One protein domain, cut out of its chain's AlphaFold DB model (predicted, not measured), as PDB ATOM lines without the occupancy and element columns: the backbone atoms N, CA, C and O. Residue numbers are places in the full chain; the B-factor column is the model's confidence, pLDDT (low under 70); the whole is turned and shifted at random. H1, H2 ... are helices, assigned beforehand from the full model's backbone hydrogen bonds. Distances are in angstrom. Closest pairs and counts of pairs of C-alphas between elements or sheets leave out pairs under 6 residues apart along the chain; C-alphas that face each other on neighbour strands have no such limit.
ATOM      1  N   ALA A 153     144.842 144.568 223.436       95.38
ATOM      2  CA  ALA A 153     145.753 145.698 223.613       95.38
ATOM      3  C   ALA A 153     147.137 145.425 222.994       95.38
ATOM      4  O   ALA A 153     147.692 146.307 222.341       95.38
ATOM      5  N   GLU A 154     147.667 144.206 223.140       95.94
ATOM      6  CA  GLU A 154     148.932 143.772 222.521       95.94
ATOM      7  C   GLU A 154     148.846 143.726 220.986       95.94
ATOM      8  O   GLU A 154     149.776 144.138 220.285       95.94
ATOM      9  N   GLU A 155     147.711 143.271 220.442       96.88
ATOM     10  CA  GLU A 155     147.453 143.291 218.999       96.88
ATOM     11  C   GLU A 155     147.427 144.729 218.462       96.88
ATOM     12  O   GLU A 155     148.031 145.015 217.424       96.88
ATOM     13  N   LEU A 156     146.786 145.655 219.187       97.75
ATOM     14  CA  LEU A 156     146.782 147.068 218.817       97.75
ATOM     15  C   LEU A 156     148.178 147.687 218.890       97.75
ATOM     16  O   LEU A 156     148.553 148.418 217.977       97.75
ATOM     17  N   GLU A 157     148.955 147.394 219.936       96.88
ATOM     18  CA  GLU A 157     150.344 147.854 220.033       96.88
ATOM     19  C   GLU A 157     151.146 147.375 218.817       96.88
ATOM     20  O   GLU A 157     151.779 148.184 218.143       96.88
ATOM     21  N   THR A 158     151.037 146.093 218.460       97.12
ATOM     22  CA  THR A 158     151.695 145.529 217.270       97.12
ATOM     23  C   THR A 158     151.290 146.270 215.995       97.12
ATOM     24  O   THR A 158     152.148 146.654 215.199       97.12
ATOM     25  N   TRP A 159     149.994 146.541 215.828       97.75
ATOM     26  CA  TRP A 159     149.473 147.276 214.679       97.75
ATOM     27  C   TRP A 159     149.997 148.721 214.605       97.75
ATOM     28  O   TRP A 159     150.367 149.180 213.523       97.75
ATOM     29  N   LEU A 160     150.097 149.432 215.737       97.62
ATOM     30  CA  LEU A 160     150.672 150.786 215.795       97.62
ATOM     31  C   LEU A 160     152.155 150.794 215.409       97.62
ATOM     32  O   LEU A 160     152.608 151.690 214.689       97.62
ATOM     33  N   LEU A 161     152.910 149.791 215.859       97.75
ATOM     34  CA  LEU A 161     154.320 149.647 215.506       97.75
ATOM     35  C   LEU A 161     154.478 149.344 214.009       97.75
ATOM     36  O   LEU A 161     155.305 149.965 213.350       97.75
ATOM     37  N   ASP A 162     153.656 148.464 213.434       97.38
ATOM     38  CA  ASP A 162     153.679 148.184 211.991       97.38
ATOM     39  C   ASP A 162     153.273 149.392 211.138       97.38
ATOM     40  O   ASP A 162     153.845 149.619 210.061       97.38
ATOM     41  N   LEU A 163     152.337 150.202 211.636       96.44
ATOM     42  CA  LEU A 163     151.958 151.466 211.019       96.44
ATOM     43  C   LEU A 163     153.157 152.424 210.954       96.44
ATOM     44  O   LEU A 163     153.492 152.901 209.869       96.44
ATOM     45  N   LEU A 164     153.850 152.661 212.074       96.88
ATOM     46  CA  LEU A 164     155.025 153.546 212.087       96.88
ATOM     47  C   LEU A 164     156.230 152.952 211.354       96.88
ATOM     48  O   LEU A 164     157.057 153.692 210.825       96.88
ATOM     49  N   ARG A 165     156.317 151.626 211.266       96.62
ATOM     50  CA  ARG A 165     157.332 150.941 210.466       96.62
ATOM     51  C   ARG A 165     157.167 151.193 208.975       96.62
ATOM     52  O   ARG A 165     158.164 151.355 208.271       96.62
ATOM     53  N   THR A 166     155.921 151.204 208.513       95.81
ATOM     54  CA  THR A 166     155.561 151.394 207.101       95.81
ATOM     55  C   THR A 166     155.542 152.869 206.706       95.81
ATOM     56  O   THR A 166     155.958 153.191 205.598       95.81
ATOM     57  N   GLY A 167     155.109 153.747 207.614       96.12
ATOM     58  CA  GLY A 167     155.029 155.192 207.415       96.12
ATOM     59  C   GLY A 167     153.600 155.712 207.260       96.12
ATOM     60  O   GLY A 167     152.687 154.990 206.857       96.12
ATOM     61  N   LEU A 168     153.402 156.990 207.590       96.12
ATOM     62  CA  LEU A 168     152.090 157.646 207.582       96.12
ATOM     63  C   LEU A 168     151.706 158.226 206.210       96.12
ATOM     64  O   LEU A 168     150.526 158.473 205.983       96.12
ATOM     65  N   ALA A 169     152.655 158.452 205.294       93.94
ATOM     66  CA  ALA A 169     152.419 159.229 204.068       93.94
ATOM     67  C   ALA A 169     151.330 158.661 203.132       93.94
ATOM     68  O   ALA A 169     150.627 159.429 202.483       93.94
ATOM     69  N   ASP A 170     151.162 157.337 203.086       91.81
ATOM     70  CA  ASP A 170     150.181 156.647 202.230       91.81
ATOM     71  C   ASP A 170     148.793 156.502 202.893       91.81
ATOM     72  O   ASP A 170     147.863 155.956 202.308       91.81
ATOM     73  N   LEU A 171     148.602 156.988 204.125       93.25
ATOM     74  CA  LEU A 171     147.317 156.863 204.821       93.25
ATOM     75  C   LEU A 171     146.121 157.526 204.114       93.25
ATOM     76  O   LEU A 171     145.046 156.925 204.158       93.25
ATOM     77  N   PRO A 172     146.248 158.695 203.449       92.12
ATOM     78  CA  PRO A 172     145.133 159.288 202.707       92.12
ATOM     79  C   PRO A 172     144.582 158.391 201.583       92.12
ATOM     80  O   PRO A 172     143.404 158.487 201.251       92.12
ATOM     81  N   SER A 173     145.410 157.509 201.012       90.25
ATOM     82  CA  SER A 173     145.043 156.554 199.954       90.25
ATOM     83  C   SER A 173     144.497 155.226 200.487       90.25
ATOM     84  O   SER A 173     143.996 154.411 199.706       90.25
ATOM     85  N   ARG A 174     144.575 154.964 201.799       92.44
ATOM     86  CA  ARG A 174     144.141 153.686 202.378       92.44
ATOM     87  C   ARG A 174     142.614 153.592 202.474       92.44
ATOM     88  O   ARG A 174     141.942 154.565 202.815       92.44
ATOM     89  N   PRO A 175     142.031 152.405 202.223       92.50
ATOM     90  CA  PRO A 175     140.594 152.206 202.359       92.50
ATOM     91  C   PRO A 175     140.162 152.277 203.830       92.50
ATOM     92  O   PRO A 175     140.920 151.920 204.730       92.50
ATOM     93  N   ARG A 176     138.894 152.631 204.085       89.06
ATOM     94  CA  ARG A 176     138.321 152.681 205.449       89.06
ATOM     95  C   ARG A 176     138.482 151.372 206.233       89.06
ATOM     96  O   ARG A 176     138.651 151.403 207.447       89.06
ATOM     97  N   SER A 177     138.476 150.229 205.544       93.75
ATOM     98  CA  SER A 177     138.680 148.905 206.146       93.75
ATOM     99  C   SER A 177     140.037 148.744 206.836       93.75
ATOM    100  O   SER A 177     140.146 147.919 207.740       93.75
ATOM    101  N   PHE A 178     141.048 149.537 206.468       94.88
ATOM    102  CA  PHE A 178     142.353 149.528 207.127       94.88
ATOM    103  C   PHE A 178     142.253 149.897 208.615       94.88
ATOM    104  O   PHE A 178     142.900 149.265 209.443       94.88
ATOM    105  N   TRP A 179     141.403 150.873 208.946       94.31
ATOM    106  CA  TRP A 179     141.148 151.323 210.317       94.31
ATOM    107  C   TRP A 179     140.034 150.523 210.990       94.31
ATOM    108  O   TRP A 179     140.116 150.201 212.173       94.31
ATOM    109  N   GLU A 180     138.995 150.172 210.231       94.56
ATOM    110  CA  GLU A 180     137.819 149.528 210.815       94.56
ATOM    111  C   GLU A 180     138.077 148.070 211.216       94.56
ATOM    112  O   GLU A 180     137.510 147.595 212.194       94.56
ATOM    113  N   THR A 181     138.981 147.365 210.524       95.69
ATOM    114  CA  THR A 181     139.370 145.990 210.893       95.69
ATOM    115  C   THR A 181     139.954 145.899 212.313       95.69
ATOM    116  O   THR A 181     139.410 145.137 213.116       95.69
ATOM    117  N   PRO A 182     141.020 146.648 212.673       96.06
ATOM    118  CA  PRO A 182     141.541 146.636 214.040       96.06
ATOM    119  C   PRO A 182     140.544 147.218 215.056       96.06
ATOM    120  O   PRO A 182     140.441 146.692 216.162       96.06
ATOM    121  N   ALA A 183     139.747 148.230 214.689       95.56
ATOM    122  CA  ALA A 183     138.711 148.769 215.575       95.56
ATOM    123  C   ALA A 183     137.636 147.724 215.935       95.56
ATOM    124  O   ALA A 183     137.261 147.604 217.101       95.56
ATOM    125  N   ALA A 184     137.173 146.923 214.970       95.12
ATOM    126  CA  ALA A 184     136.218 145.842 215.219       95.12
ATOM    127  C   ALA A 184     136.795 144.767 216.156       95.12
ATOM    128  O   ALA A 184     136.137 144.377 217.120       95.12
ATOM    129  N   ARG A 185     138.058 144.365 215.951       95.19
ATOM    130  CA  ARG A 185     138.745 143.403 216.834       95.19
ATOM    131  C   ARG A 185     138.880 143.909 218.269       95.19
ATOM    132  O   ARG A 185     138.768 143.127 219.209       95.19
ATOM    133  N   LEU A 186     139.080 145.212 218.467       96.62
ATOM    134  CA  LEU A 186     139.085 145.812 219.805       96.62
ATOM    135  C   LEU A 186     137.722 145.695 220.492       96.62
ATOM    136  O   LEU A 186     137.674 145.399 221.685       96.62
ATOM    137  N   VAL A 187     136.618 145.869 219.760       93.38
ATOM    138  CA  VAL A 187     135.268 145.637 220.300       93.38
ATOM    139  C   VAL A 187     135.097 144.172 220.712       93.38
ATOM    140  O   VAL A 187     134.664 143.911 221.836       93.38
ATOM    141  N   ASP A 188     135.516 143.228 219.864       93.75
ATOM    142  CA  ASP A 188     135.471 141.787 220.160       93.75
ATOM    143  C   ASP A 188     136.312 141.418 221.399       93.75
ATOM    144  O   ASP A 188     135.928 140.567 222.210       93.75
ATOM    145  N   ASN A 189     137.427 142.126 221.597       95.31
ATOM    146  CA  ASN A 189     138.315 142.004 222.753       95.31
ATOM    147  C   ASN A 189     137.901 142.867 223.963       95.31
ATOM    148  O   ASN A 189     138.644 142.947 224.940       95.31
ATOM    149  N   GLN A 190     136.698 143.454 223.953       93.94
ATOM    150  CA  GLN A 190     136.123 144.249 225.050       93.94
ATOM    151  C   GLN A 190     136.891 145.541 225.386       93.94
ATOM    152  O   GLN A 190     136.939 145.961 226.544       93.94
ATOM    153  N   LEU A 191     137.443 146.197 224.365       94.69
ATOM    154  CA  LEU A 191     138.131 147.490 224.433       94.69
ATOM    155  C   LEU A 191     137.429 148.557 223.562       94.69
ATOM    156  O   LEU A 191     138.051 149.147 222.672       94.69
ATOM    157  N   PRO A 192     136.124 148.824 223.767       91.75
ATOM    158  CA  PRO A 192     135.369 149.732 222.904       91.75
ATOM    159  C   PRO A 192     135.874 151.182 222.962       91.75
ATOM    160  O   PRO A 192     135.717 151.906 221.983       91.75
ATOM    161  N   GLY A 193     136.520 151.601 224.060       90.81
ATOM    162  CA  GLY A 193     137.121 152.935 224.165       90.81
ATOM    163  C   GLY A 193     138.280 153.119 223.184       90.81
ATOM    164  O   GLY A 193     138.330 154.108 222.458       90.81
ATOM    165  N   LEU A 194     139.154 152.114 223.069       94.50
ATOM    166  CA  LEU A 194     140.255 152.130 222.098       94.50
ATOM    167  C   LEU A 194     139.744 152.039 220.652       94.50
ATOM    168  O   LEU A 194     140.292 152.690 219.762       94.50
ATOM    169  N   ALA A 195     138.671 151.278 220.419       93.44
ATOM    170  CA  ALA A 195     138.020 151.211 219.111       93.44
ATOM    171  C   ALA A 195     137.467 152.579 218.673       93.44
ATOM    172  O   ALA A 195     137.645 152.975 217.521       93.44
ATOM    173  N   ALA A 196     136.828 153.313 219.591       89.88
ATOM    174  CA  ALA A 196     136.333 154.661 219.329       89.88
ATOM    175  C   ALA A 196     137.478 155.619 218.966       89.88
ATOM    176  O   ALA A 196     137.393 156.303 217.947       89.88
ATOM    177  N   VAL A 197     138.584 155.593 219.723       91.56
ATOM    178  CA  VAL A 197     139.778 156.403 219.419       91.56
ATOM    179  C   VAL A 197     140.316 156.091 218.019       91.56
ATOM    180  O   VAL A 197     140.525 157.013 217.238       91.56
ATOM    181  N   LEU A 198     140.475 154.818 217.635       93.62
ATOM    182  CA  LEU A 198     140.942 154.471 216.282       93.62
ATOM    183  C   LEU A 198     140.042 155.018 215.169       93.62
ATOM    184  O   LEU A 198     140.545 155.490 214.148       93.62
ATOM    185  N   ARG A 199     138.719 154.969 215.353       92.31
ATOM    186  CA  ARG A 199     137.764 155.510 214.374       92.31
ATOM    187  C   ARG A 199     137.866 157.026 214.247       92.31
ATOM    188  O   ARG A 199     137.723 157.548 213.145       92.31
ATOM    189  N   GLU A 200     138.155 157.726 215.339       89.56
ATOM    190  CA  GLU A 200     138.442 159.160 215.297       89.56
ATOM    191  C   GLU A 200     139.754 159.456 214.554       89.56
ATOM    192  O   GLU A 200     139.789 160.347 213.704       89.56
ATOM    193  N   LEU A 201     140.818 158.683 214.805       92.12
ATOM    194  CA  LEU A 201     142.106 158.837 214.111       92.12
ATOM    195  C   LEU A 201     141.995 158.592 212.603       92.12
ATOM    196  O   LEU A 201     142.654 159.274 211.818       92.12
ATOM    197  N   ALA A 202     141.104 157.688 212.185       92.00
ATOM    198  CA  ALA A 202     140.832 157.406 210.777       92.00
ATOM    199  C   ALA A 202     140.324 158.629 209.988       92.00
ATOM    200  O   ALA A 202     140.437 158.655 208.762       92.00
ATOM    201  N   ALA A 203     139.778 159.644 210.667       90.00
ATOM    202  CA  ALA A 203     139.307 160.874 210.036       90.00
ATOM    203  C   ALA A 203     140.429 161.892 209.767       90.00
ATOM    204  O   ALA A 203     140.224 162.828 208.999       90.00
ATOM    205  N   TYR A 204     141.615 161.741 210.367       89.94
ATOM    206  CA  TYR A 204     142.680 162.743 210.271       89.94
ATOM    207  C   TYR A 204     143.249 162.916 208.854       89.94
ATOM    208  O   TYR A 204     143.364 164.067 208.435       89.94
ATOM    209  N   PRO A 205     143.579 161.858 208.084       88.94
ATOM    210  CA  PRO A 205     144.251 161.998 206.785       88.94
ATOM    211  C   PRO A 205     143.536 162.881 205.749       88.94
ATOM    212  O   PRO A 205     144.155 163.318 204.785       88.94
ATOM    213  N   SER A 206     142.250 163.174 205.950       82.31
ATOM    214  CA  SER A 206     141.446 164.063 205.108       82.31
ATOM    215  C   SER A 206     141.243 165.477 205.684       82.31
ATOM    216  O   SER A 206     140.388 166.212 205.192       82.31
ATOM    217  N   THR A 207     141.996 165.889 206.717       81.75
ATOM    218  CA  THR A 207     141.747 167.142 207.464       81.75
ATOM    219  C   THR A 207     142.907 168.142 207.414       81.75
ATOM    220  O   THR A 207     143.781 168.150 208.271       81.75
ATOM    221  N   GLY A 208     142.890 169.081 206.468       79.75
ATOM    222  CA  GLY A 208     143.844 170.203 206.443       79.75
ATOM    223  C   GLY A 208     145.320 169.801 206.250       79.75
ATOM    224  O   GLY A 208     145.640 168.621 206.132       79.75
ATOM    225  N   PRO A 209     146.244 170.773 206.176       81.31
ATOM    226  CA  PRO A 209     147.644 170.517 205.818       81.31
ATOM    227  C   PRO A 209     148.489 169.902 206.949       81.31
ATOM    228  O   PRO A 209     149.478 169.227 206.678       81.31
ATOM    229  N   ASP A 210     148.113 170.093 208.213       87.81
ATOM    230  CA  ASP A 210     148.845 169.633 209.403       87.81
ATOM    231  C   ASP A 210     148.373 168.263 209.933       87.81
ATOM    232  O   ASP A 210     148.787 167.838 211.017       87.81
ATOM    233  N   TRP A 211     147.533 167.541 209.177       93.06
ATOM    234  CA  TRP A 211     146.918 166.280 209.608       93.06
ATOM    235  C   TRP A 211     147.918 165.249 210.144       93.06
ATOM    236  O   TRP A 211     147.656 164.629 211.175       93.06
ATOM    237  N   ALA A 212     149.067 165.084 209.481       94.75
ATOM    238  CA  ALA A 212     150.059 164.067 209.826       94.75
ATOM    239  C   ALA A 212     150.709 164.356 211.180       94.75
ATOM    240  O   ALA A 212     150.903 163.450 211.988       94.75
ATOM    241  N   SER A 213     150.972 165.637 211.456       93.38
ATOM    242  CA  SER A 213     151.462 166.085 212.755       93.38
ATOM    243  C   SER A 213     150.452 165.752 213.846       93.38
ATOM    244  O   SER A 213     150.821 165.211 214.884       93.38
ATOM    245  N   ARG A 214     149.169 166.062 213.636       91.94
ATOM    246  CA  ARG A 214     148.158 165.801 214.666       91.94
ATOM    247  C   ARG A 214     147.942 164.305 214.892       91.94
ATOM    248  O   ARG A 214     147.819 163.880 216.038       91.94
ATOM    249  N   LEU A 215     147.946 163.521 213.814       95.81
ATOM    250  CA  LEU A 215     147.813 162.071 213.882       95.81
ATOM    251  C   LEU A 215     148.970 161.447 214.671       95.81
ATOM    252  O   LEU A 215     148.716 160.644 215.560       95.81
ATOM    253  N   LEU A 216     150.217 161.846 214.402       96.88
ATOM    254  CA  LEU A 216     151.390 161.323 215.111       96.88
ATOM    255  C   LEU A 216     151.303 161.550 216.627       96.88
ATOM    256  O   LEU A 216     151.530 160.616 217.394       96.88
ATOM    257  N   GLY A 217     150.927 162.756 217.062       94.62
ATOM    258  CA  GLY A 217     150.765 163.045 218.491       94.62
ATOM    259  C   GLY A 217     149.695 162.179 219.151       94.62
ATOM    260  O   GLY A 217     149.918 161.623 220.222       94.62
ATOM    261  N   GLN A 218     148.558 161.989 218.480       94.25
ATOM    262  CA  GLN A 218     147.479 161.152 219.002       94.25
ATOM    263  C   GLN A 218     147.806 159.649 218.985       94.25
ATOM    264  O   GLN A 218     147.424 158.936 219.912       94.25
ATOM    265  N   LEU A 219     148.557 159.160 217.992       96.94
ATOM    266  CA  LEU A 219     149.095 157.793 217.998       96.94
ATOM    267  C   LEU A 219     150.061 157.586 219.173       96.94
ATOM    268  O   LEU A 219     150.018 156.542 219.821       96.94
ATOM    269  N   GLY A 220     150.891 158.587 219.477       95.62
ATOM    270  CA  GLY A 220     151.773 158.572 220.641       95.62
ATOM    271  C   GLY A 220     151.011 158.553 221.970       95.62
ATOM    272  O   GLY A 220     151.300 157.732 222.835       95.62
ATOM    273  N   GLU A 221     149.987 159.394 222.135       95.12
ATOM    274  CA  GLU A 221     149.124 159.384 223.332       95.12
ATOM    275  C   GLU A 221     148.385 158.044 223.512       95.12
ATOM    276  O   GLU A 221     148.297 157.525 224.630       95.12
ATOM    277  N   LEU A 222     147.904 157.449 222.412       96.06
ATOM    278  CA  LEU A 222     147.296 156.117 222.401       96.06
ATOM    279  C   LEU A 222     148.306 155.033 222.806       96.06
ATOM    280  O   LEU A 222     147.977 154.147 223.594       96.06
ATOM    281  N   TYR A 223     149.544 155.120 222.319       95.94
ATOM    282  CA  TYR A 223     150.620 154.225 222.735       95.94
ATOM    283  C   TYR A 223     150.900 154.343 224.239       95.94
ATOM    284  O   TYR A 223     150.938 153.331 224.937       95.94
ATOM    285  N   LEU A 224     151.001 155.562 224.778       93.75
ATOM    286  CA  LEU A 224     151.183 155.775 226.218       93.75
ATOM    287  C   LEU A 224     150.011 155.213 227.043       93.75
ATOM    288  O   LEU A 224     150.243 154.642 228.111       93.75
ATOM    289  N   LEU A 225     148.770 155.293 226.543       95.31
ATOM    290  CA  LEU A 225     147.611 154.650 227.176       95.31
ATOM    291  C   LEU A 225     147.747 153.122 227.212       95.31
ATOM    292  O   LEU A 225     147.476 152.507 228.244       95.31
ATOM    293  N   LEU A 226     148.203 152.501 226.119       95.00
ATOM    294  CA  LEU A 226     148.451 151.056 226.059       95.00
ATOM    295  C   LEU A 226     149.541 150.627 227.044       95.00
ATOM    296  O   LEU A 226     149.368 149.642 227.765       95.00
ATOM    297  N   ARG A 227     150.628 151.398 227.150       92.75
ATOM    298  CA  ARG A 227     151.692 151.148 228.134       92.75
ATOM    299  C   ARG A 227     151.189 151.303 229.568       92.75
ATOM    300  O   ARG A 227     151.524 150.482 230.424       92.75
ATOM    301  N   ALA A 228     150.350 152.303 229.836       93.00
ATOM    302  CA  ALA A 228     149.717 152.477 231.139       93.00
ATOM    303  C   ALA A 228     148.755 151.323 231.468       93.00
ATOM    304  O   ALA A 228     148.752 150.830 232.594       93.00
ATOM    305  N   TRP A 229     147.995 150.830 230.484       93.56
ATOM    306  CA  TRP A 229     147.144 149.649 230.631       93.56
ATOM    307  C   TRP A 229     147.959 148.393 230.945       93.56
ATOM    308  O   TRP A 229     147.615 147.671 231.882       93.56
ATOM    309  N   ALA A 230     149.057 148.149 230.229       91.81
ATOM    310  CA  ALA A 230     149.943 147.014 230.485       91.81
ATOM    311  C   ALA A 230     150.536 147.056 231.907       91.81
ATOM    312  O   ALA A 230     150.546 146.043 232.605       91.81
ATOM    313  N   ASN A 231     150.931 148.244 232.373       90.75
ATOM    314  CA  ASN A 231     151.574 148.451 233.677       90.75
ATOM    315  C   ASN A 231     150.606 148.807 234.819       90.75
ATOM    316  O   ASN A 231     151.042 149.132 235.924       90.75
ATOM    317  N   ARG A 232     149.289 148.735 234.588       91.75
ATOM    318  CA  ARG A 232     148.259 149.254 235.508       91.75
ATOM    319  C   ARG A 232     148.347 148.724 236.940       91.75
ATOM    320  O   ARG A 232     148.008 149.444 237.869       91.75
ATOM    321  N   ALA A 233     148.820 147.491 237.133       90.94
ATOM    322  CA  ALA A 233     148.935 146.874 238.456       90.94
ATOM    323  C   ALA A 233     149.903 147.621 239.395       90.94
ATOM    324  O   ALA A 233     149.752 147.537 240.609       90.94
ATOM    325  N   ALA A 234     150.865 148.365 238.840       91.44
ATOM    326  CA  ALA A 234     151.813 149.180 239.597       91.44
ATOM    327  C   ALA A 234     151.300 150.605 239.890       91.44
ATOM    328  O   ALA A 234     151.977 151.373 240.570       91.44
ATOM    329  N   LEU A 235     150.127 150.984 239.368       91.44
ATOM    330  CA  LEU A 235     149.586 152.338 239.490       91.44
ATOM    331  C   LEU A 235     148.617 152.465 240.678       91.44
ATOM    332  O   LEU A 235     147.988 151.477 241.065       91.44
ATOM    333  N   PRO A 236     148.426 153.674 241.241       91.50
ATOM    334  CA  PRO A 236     147.445 153.903 242.301       91.50
ATOM    335  C   PRO A 236     146.011 153.524 241.880       91.50
ATOM    336  O   PRO A 236     145.671 153.671 240.702       91.50
ATOM    337  N   PRO A 237     145.120 153.131 242.812       89.69
ATOM    338  CA  PRO A 237     143.758 152.689 242.481       89.69
ATOM    339  C   PRO A 237     142.951 153.682 241.628       89.69
ATOM    340  O   PRO A 237     142.264 153.280 240.692       89.69
ATOM    341  N   ALA A 238     143.081 154.987 241.889       88.38
ATOM    342  CA  ALA A 238     142.421 156.025 241.094       88.38
ATOM    343  C   ALA A 238     142.899 156.047 239.629       88.38
ATOM    344  O   ALA A 238     142.087 156.230 238.725       88.38
ATOM    345  N   ALA A 239     144.192 155.803 239.384       91.25
ATOM    346  CA  ALA A 239     144.750 155.703 238.036       91.25
ATOM    347  C   ALA A 239     144.295 154.420 237.329       91.25
ATOM    348  O   ALA A 239     143.988 154.450 236.142       91.25
ATOM    349  N   GLN A 240     144.194 153.301 238.054       92.06
ATOM    350  CA  GLN A 240     143.676 152.048 237.494       92.06
ATOM    351  C   GLN A 240     142.239 152.207 236.988       92.06
ATOM    352  O   GLN A 240     141.928 151.782 235.877       92.06
ATOM    353  N   LEU A 241     141.379 152.851 237.785       89.31
ATOM    354  CA  LEU A 241     139.995 153.148 237.408       89.31
ATOM    355  C   LEU A 241     139.918 154.109 236.222       89.31
ATOM    356  O   LEU A 241     139.099 153.908 235.328       89.31
ATOM    357  N   GLU A 242     140.776 155.126 236.196       91.06
ATOM    358  CA  GLU A 242     140.840 156.078 235.092       91.06
ATOM    359  C   GLU A 242     141.218 155.381 233.779       91.06
ATOM    360  O   GLU A 242     140.488 155.477 232.797       91.06
ATOM    361  N   ILE A 243     142.302 154.601 233.767       92.94
ATOM    362  CA  ILE A 243     142.747 153.871 232.571       92.94
ATOM    363  C   ILE A 243     141.675 152.866 232.132       92.94
ATOM    364  O   ILE A 243     141.395 152.754 230.940       92.94
ATOM    365  N   ALA A 244     141.031 152.175 233.079       91.44
ATOM    366  CA  ALA A 244     139.915 151.282 232.787       91.44
ATOM    367  C   ALA A 244     138.784 152.016 232.046       91.44
ATOM    368  O   ALA A 244     138.309 151.524 231.023       91.44
ATOM    369  N   GLN A 245     138.412 153.222 232.487       89.56
ATOM    370  CA  GLN A 245     137.413 154.044 231.800       89.56
ATOM    371  C   GLN A 245     137.870 154.460 230.395       89.56
ATOM    372  O   GLN A 245     137.077 154.345 229.460       89.56
ATOM    373  N   GLN A 246     139.133 154.870 230.223       90.94
ATOM    374  CA  GLN A 246     139.686 155.275 228.919       90.94
ATOM    375  C   GLN A 246     139.673 154.131 227.889       90.94
ATOM    376  O   GLN A 246     139.378 154.356 226.717       90.94
ATOM    377  N   VAL A 247     139.922 152.885 228.311       92.88
ATOM    378  CA  VAL A 247     139.862 151.718 227.407       92.88
ATOM    379  C   VAL A 247     138.438 151.177 227.190       92.88
ATOM    380  O   VAL A 247     138.231 150.280 226.372       92.88
ATOM    381  N   GLY A 248     137.435 151.739 227.875       88.50
ATOM    382  CA  GLY A 248     136.018 151.398 227.710       88.50
ATOM    383  C   GLY A 248     135.428 150.468 228.777       88.50
ATOM    384  O   GLY A 248     134.328 149.951 228.594       88.50
ATOM    385  N   VAL A 249     136.117 150.254 229.901       88.00
ATOM    386  CA  VAL A 249     135.566 149.581 231.089       88.00
ATOM    387  C   VAL A 249     134.947 150.619 232.017       88.00
ATOM    388  O   VAL A 249     135.609 151.204 232.871       88.00
ATOM    389  N   THR A 250     133.651 150.861 231.840       81.69
ATOM    390  CA  THR A 250     132.912 151.864 232.614       81.69
ATOM    391  C   THR A 250     132.163 151.244 233.787       81.69
ATOM    392  O   THR A 250     131.458 150.248 233.610       81.69
ATOM    393  N   LEU A 251     132.234 151.890 234.953       84.94
ATOM    394  CA  LEU A 251     131.312 151.646 236.064       84.94
ATOM    395  C   LEU A 251     129.879 151.950 235.606       84.94
ATOM    396  O   LEU A 251     129.644 152.969 234.949       84.94
ATOM    397  N   ALA A 487     161.690 166.365 213.115       91.38
ATOM    398  CA  ALA A 487     162.468 165.152 212.856       91.38
ATOM    399  C   ALA A 487     161.617 163.893 213.071       91.38
ATOM    400  O   ALA A 487     161.535 163.048 212.180       91.38
ATOM    401  N   LEU A 488     160.889 163.817 214.192       93.94
ATOM    402  CA  LEU A 488     159.949 162.719 214.449       93.94
ATOM    403  C   LEU A 488     158.877 162.621 213.356       93.94
ATOM    404  O   LEU A 488     158.595 161.529 212.867       93.94
ATOM    405  N   LEU A 489     158.324 163.756 212.919       95.44
ATOM    406  CA  LEU A 489     157.309 163.795 211.869       95.44
ATOM    407  C   LEU A 489     157.848 163.308 210.518       95.44
ATOM    408  O   LEU A 489     157.160 162.548 209.838       95.44
ATOM    409  N   ARG A 490     159.073 163.693 210.134       94.75
ATOM    410  CA  ARG A 490     159.719 163.177 208.914       94.75
ATOM    411  C   ARG A 490     159.900 161.663 208.972       94.75
ATOM    412  O   ARG A 490     159.527 160.976 208.021       94.75
ATOM    413  N   VAL A 491     160.426 161.144 210.086       96.12
ATOM    414  CA  VAL A 491     160.619 159.700 210.279       96.12
ATOM    415  C   VAL A 491     159.277 158.966 210.259       96.12
ATOM    416  O   VAL A 491     159.169 157.934 209.605       96.12
ATOM    417  N   ALA A 492     158.237 159.505 210.898       96.44
ATOM    418  CA  ALA A 492     156.903 158.907 210.897       96.44
ATOM    419  C   ALA A 492     156.244 158.925 209.507       96.44
ATOM    420  O   ALA A 492     155.605 157.949 209.129       96.44
ATOM    421  N   LEU A 493     156.401 160.000 208.726       95.88
ATOM    422  CA  LEU A 493     155.861 160.087 207.363       95.88
ATOM    423  C   LEU A 493     156.490 159.045 206.431       95.88
ATOM    424  O   LEU A 493     155.754 158.359 205.723       95.88
ATOM    425  N   LEU A 494     157.820 158.908 206.464       95.62
ATOM    426  CA  LEU A 494     158.580 157.940 205.658       95.62
ATOM    427  C   LEU A 494     158.474 156.496 206.181       95.62
ATOM    428  O   LEU A 494     158.594 155.547 205.413       95.62
ATOM    429  N   GLY A 495     158.264 156.338 207.485       96.38
ATOM    430  CA  GLY A 495     158.328 155.067 208.198       96.38
ATOM    431  C   GLY A 495     159.733 154.747 208.716       96.38
ATOM    432  O   GLY A 495     160.743 154.992 208.047       96.38
ATOM    433  N   THR A 496     159.821 154.143 209.904       95.50
ATOM    434  CA  THR A 496     161.108 153.825 210.564       95.50
ATOM    435  C   THR A 496     161.976 152.856 209.760       95.50
ATOM    436  O   THR A 496     163.195 152.856 209.930       95.50
ATOM    437  N   ARG A 497     161.383 152.040 208.874       94.00
ATOM    438  CA  ARG A 497     162.126 151.135 207.983       94.00
ATOM    439  C   ARG A 497     162.872 151.889 206.882       94.00
ATOM    440  O   ARG A 497     163.956 151.467 206.497       94.00
ATOM    441  N   GLN A 498     162.274 152.952 206.348       91.06
ATOM    442  CA  GLN A 498     162.798 153.668 205.182       91.06
ATOM    443  C   GLN A 498     163.616 154.902 205.571       91.06
ATOM    444  O   GLN A 498     164.495 155.312 204.818       91.06
ATOM    445  N   ALA A 499     163.352 155.495 206.738       90.69
ATOM    446  CA  ALA A 499     164.042 156.691 207.201       90.69
ATOM    447  C   ALA A 499     165.454 156.370 207.746       90.69
ATOM    448  O   ALA A 499     165.560 155.687 208.771       90.69
ATOM    449  N   PRO A 500     166.540 156.902 207.153       84.25
ATOM    450  CA  PRO A 500     167.907 156.685 207.641       84.25
ATOM    451  C   PRO A 500     168.284 157.570 208.848       84.25
ATOM    452  O   PRO A 500     169.277 157.304 209.516       84.25
ATOM    453  N   GLU A 501     167.503 158.620 209.131       86.06
ATOM    454  CA  GLU A 501     167.748 159.620 210.187       86.06
ATOM    455  C   GLU A 501     167.573 159.026 211.599       86.06
ATOM    456  O   GLU A 501     166.513 158.487 211.908       86.06
ATOM    457  N   ALA A 502     168.569 159.126 212.485       85.88
ATOM    458  CA  ALA A 502     168.420 158.680 213.875       85.88
ATOM    459  C   ALA A 502     167.301 159.455 214.600       85.88
ATOM    460  O   ALA A 502     167.078 160.633 214.321       85.88
ATOM    461  N   LEU A 503     166.591 158.798 215.525       87.12
ATOM    462  CA  LEU A 503     165.609 159.500 216.355       87.12
ATOM    463  C   LEU A 503     166.338 160.447 217.324       87.12
ATOM    464  O   LEU A 503     167.368 160.051 217.876       87.12
ATOM    465  N   PRO A 504     165.839 161.681 217.517       84.06
ATOM    466  CA  PRO A 504     166.434 162.624 218.453       84.06
ATOM    467  C   PRO A 504     166.317 162.102 219.889       84.06
ATOM    468  O   PRO A 504     165.282 161.567 220.272       84.06
ATOM    469  N   ASP A 505     167.362 162.298 220.689       80.62
ATOM    470  CA  ASP A 505     167.311 162.032 222.127       80.62
ATOM    471  C   ASP A 505     166.662 163.218 222.851       80.62
ATOM    472  O   ASP A 505     167.185 164.336 222.843       80.62
ATOM    473  N   LEU A 506     165.495 162.976 223.450       77.62
ATOM    474  CA  LEU A 506     164.697 164.029 224.068       77.62
ATOM    475  C   LEU A 506     165.243 164.487 225.429       77.62
ATOM    476  O   LEU A 506     164.934 165.606 225.833       77.62
ATOM    477  N   ASN A 507     166.038 163.665 226.131       73.75
ATOM    478  CA  ASN A 507     166.572 163.975 227.468       73.75
ATOM    479  C   ASN A 507     165.507 164.468 228.483       73.75
ATOM    480  O   ASN A 507     165.747 165.390 229.262       73.75
ATOM    481  N   LEU A 508     164.309 163.865 228.480       67.56
ATOM    482  CA  LEU A 508     163.156 164.308 229.289       67.56
ATOM    483  C   LEU A 508     163.013 163.600 230.652       67.56
ATOM    484  O   LEU A 508     162.024 163.820 231.350       67.56
ATOM    485  N   GLY A 509     163.971 162.750 231.035       65.06
ATOM    486  CA  GLY A 509     163.973 162.004 232.299       65.06
ATOM    487  C   GLY A 509     164.307 160.519 232.135       65.06
ATOM    488  O   GLY A 509     164.659 160.062 231.048       65.06
ATOM    489  N   GLU A 510     164.200 159.759 233.228       63.03
ATOM    490  CA  GLU A 510     164.439 158.310 233.244       63.03
ATOM    491  C   GLU A 510     163.212 157.551 232.716       63.03
ATOM    492  O   GLU A 510     162.276 157.242 233.455       63.03
ATOM    493  N   PHE A 511     163.217 157.239 231.420       67.62
ATOM    494  CA  PHE A 511     162.243 156.334 230.807       67.62
ATOM    495  C   PHE A 511     162.856 154.940 230.609       67.62
ATOM    496  O   PHE A 511     164.060 154.827 230.362       67.62
ATOM    497  N   PRO A 512     162.059 153.856 230.671       68.56
ATOM    498  CA  PRO A 512     162.524 152.540 230.253       68.56
ATOM    499  C   PRO A 512     163.032 152.597 228.809       68.56
ATOM    500  O   PRO A 512     162.352 153.145 227.941       68.56
ATOM    501  N   ALA A 513     164.204 152.012 228.548       71.44
ATOM    502  CA  ALA A 513     164.756 151.964 227.199       71.44
ATOM    503  C   ALA A 513     163.764 151.282 226.240       71.44
ATOM    504  O   ALA A 513     163.303 150.166 226.496       71.44
ATOM    505  N   ALA A 514     163.435 151.959 225.139       78.94
ATOM    506  CA  ALA A 514     162.575 151.403 224.104       78.94
ATOM    507  C   ALA A 514     163.266 150.205 223.434       78.94
ATOM    508  O   ALA A 514     164.435 150.284 223.057       78.94
ATOM    509  N   ALA A 515     162.544 149.095 223.260       82.69
ATOM    510  CA  ALA A 515     163.107 147.891 222.650       82.69
ATOM    511  C   ALA A 515     163.206 148.007 221.121       82.69
ATOM    512  O   ALA A 515     164.016 147.321 220.498       82.69
ATOM    513  N   THR A 516     162.387 148.867 220.505       92.12
ATOM    514  CA  THR A 516     162.428 149.136 219.063       92.12
ATOM    515  C   THR A 516     162.366 150.628 218.752       92.12
ATOM    516  O   THR A 516     161.907 151.445 219.553       92.12
ATOM    517  N   ARG A 517     162.783 150.983 217.533       93.12
ATOM    518  CA  ARG A 517     162.730 152.358 217.026       93.12
ATOM    519  C   ARG A 517     161.295 152.881 216.916       93.12
ATOM    520  O   ARG A 517     161.058 154.058 217.149       93.12
ATOM    521  N   GLU A 518     160.329 152.026 216.584       95.44
ATOM    522  CA  GLU A 518     158.912 152.409 216.537       95.44
ATOM    523  C   GLU A 518     158.357 152.728 217.931       95.44
ATOM    524  O   GLU A 518     157.608 153.692 218.079       95.44
ATOM    525  N   GLN A 519     158.758 151.958 218.951       94.31
ATOM    526  CA  GLN A 519     158.382 152.225 220.342       94.31
ATOM    527  C   GLN A 519     158.962 153.554 220.827       94.31
ATOM    528  O   GLN A 519     158.240 154.343 221.432       94.31
ATOM    529  N   GLN A 520     160.237 153.822 220.516       92.06
ATOM    530  CA  GLN A 520     160.869 155.103 220.827       92.06
ATOM    531  C   GLN A 520     160.106 156.253 220.157       92.06
ATOM    532  O   GLN A 520     159.672 157.171 220.840       92.06
ATOM    533  N   LEU A 521     159.841 156.154 218.849       94.44
ATOM    534  CA  LEU A 521     159.115 157.179 218.098       94.44
ATOM    535  C   LEU A 521     157.719 157.470 218.678       94.44
ATOM    536  O   LEU A 521     157.355 158.636 218.805       94.44
ATOM    537  N   LEU A 522     156.937 156.443 219.038       95.69
ATOM    538  CA  LEU A 522     155.606 156.627 219.634       95.69
ATOM    539  C   LEU A 522     155.674 157.213 221.049       95.69
ATOM    540  O   LEU A 522     154.879 158.093 221.379       95.69
ATOM    541  N   SER A 523     156.614 156.745 221.875       92.38
ATOM    542  CA  SER A 523     156.827 157.257 223.234       92.38
ATOM    543  C   SER A 523     157.229 158.734 223.215       92.38
ATOM    544  O   SER A 523     156.638 159.556 223.920       92.38
ATOM    545  N   ASP A 524     158.179 159.080 222.350       92.19
ATOM    546  CA  ASP A 524     158.686 160.434 222.151       92.19
ATOM    547  C   ASP A 524     157.591 161.357 221.607       92.19
ATOM    548  O   ASP A 524     157.356 162.441 222.146       92.19
ATOM    549  N   ALA A 525     156.853 160.905 220.586       94.38
ATOM    550  CA  ALA A 525     155.731 161.652 220.028       94.38
ATOM    551  C   ALA A 525     154.616 161.886 221.059       94.38
ATOM    552  O   ALA A 525     154.102 162.998 221.148       94.38
ATOM    553  N   GLY A 526     154.250 160.873 221.850       93.56
ATOM    554  CA  GLY A 526     153.216 160.998 222.880       93.56
ATOM    555  C   GLY A 526     153.626 161.957 223.994       93.56
ATOM    556  O   GLY A 526     152.850 162.827 224.387       93.56
ATOM    557  N   THR A 527     154.873 161.852 224.456       91.12
ATOM    558  CA  THR A 527     155.419 162.725 225.504       91.12
ATOM    559  C   THR A 527     155.469 164.174 225.031       91.12
ATOM    560  O   THR A 527     154.954 165.066 225.706       91.12
ATOM    561  N   LEU A 528     156.005 164.419 223.833       91.50
ATOM    562  CA  LEU A 528     156.052 165.760 223.258       91.50
ATOM    563  C   LEU A 528     154.659 166.314 222.952       91.50
ATOM    564  O   LEU A 528     154.450 167.509 223.137       91.50
ATOM    565  N   ALA A 529     153.697 165.488 222.530       92.56
ATOM    566  CA  ALA A 529     152.319 165.928 222.316       92.56
ATOM    567  C   ALA A 529     151.669 166.403 223.626       92.56
ATOM    568  O   ALA A 529     151.048 167.468 223.653       92.56
ATOM    569  N   LEU A 530     151.874 165.679 224.733       91.81
ATOM    570  CA  LEU A 530     151.419 166.103 226.061       91.81
ATOM    571  C   LEU A 530     152.120 167.385 226.526       91.81
ATOM    572  O   LEU A 530     151.464 168.286 227.048       91.81
ATOM    573  N   MET A 531     153.429 167.513 226.287       90.88
ATOM    574  CA  MET A 531     154.174 168.742 226.586       90.88
ATOM    575  C   MET A 531     153.694 169.929 225.746       90.88
ATOM    576  O   MET A 531     153.570 171.027 226.274       90.88
ATOM    577  N   GLN A 532     153.381 169.726 224.464       90.69
ATOM    578  CA  GLN A 532     152.814 170.759 223.590       90.69
ATOM    579  C   GLN A 532     151.428 171.205 224.068       90.69
ATOM    580  O   GLN A 532     151.122 172.393 224.015       90.69
ATOM    581  N   LYS A 533     150.606 170.272 224.566       92.38
ATOM    582  CA  LYS A 533     149.294 170.567 225.162       92.38
ATOM    583  C   LYS A 533     149.417 171.346 226.474       92.38
ATOM    584  O   LYS A 533     148.717 172.338 226.654       92.38
TER     585      LYS A 533
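AT A GLANCE: This is residues 153 to 251 and 487 to 533 of the 999 residues of the protein "SWIM-type domain-containing protein" of Hymenobacter sp. UV11 (UniProt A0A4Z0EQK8). Four helices, H1 to H4, stand side by side in a loose four-helix bundle in which each runs opposite ways to its neighbours, and a long helix, H7, crosses H4 on the outside of it. H6 packs near the first residues of H4 and H5 near its last, while a long link without a named element runs round the outside from H6 to H7. The printed part has 146 residues with seven named helices, H1 to H7 in chain order, and no named strand; the class is all helix. It is compact, with a radius of gyration of the C-alphas of 15.1 A and spans of 43 by 38 by 26 A.

IN THESE COORDINATES: The longest helix, H4, is residues 211 to 230, 28.6 A from C-alpha 211 at (146.918, 166.280, 209.608) to C-alpha 230. H7, residues 517 to 533, is 24.0 A long and ends with C-alpha 533 at (149.294, 170.567, 225.162). H1, residues 153 to 166, is 20.0 A long and begins with C-alpha 153 at (145.753, 145.698, 223.613). The shorter helices are H2, residues 177 to 188, H3, residues 192 to 201, H5, residues 237 to 246, and H6, residues 487 to 494.

HOW THE PARTS SIT: H4 and H1 are the hubs, touching four helices each. H4 touches H7 about perpendicular, at 75 degrees, with C-alphas 220 and 526 closest at 3.6 A. With residues 219 to 226 alone H4 touches H1, opposite ways at a shallow tilt of 32 degrees, only just short of steep; C-alphas 226 and 153 are closest at 6.5 A. H1 and H2 form a helical hairpin, closest at C-alphas 156 and 182, 7.1 A. H2 and H3 form another at a shallow tilt of 14 degrees, closest at C-alphas 183 and 195, 4.4 A. H3 and H4 are close but not clearly touching, with C-alphas 201 and 215 closest at 6.6 A. H4 and H5 form a hairpin at a steep tilt of 45 degrees, C-alphas 229 and 243 closest at 6.4 A. H6 touches H4 about perpendicular, C-alphas 489 and 213 closest at 6.3 A. H2 and H7 are apart. Every O i to N i+4 pair is within hydrogen-bond range in H1, H3, H4, H5, H6 and H7; in H2, 7 of 8 are.

THE WHOLE: The C-alphas farthest apart, of Leu 251 and Pro 500, are 46.6 A apart. Residues 252 to 486 are not printed, and C-alphas 251 and 487 are 41.1 A apart across the cut. The link from H6 to H7, residues 495 to 516, is long. Mean pLDDT of the printed part is 91.1; residues 508 to 512 are under 70.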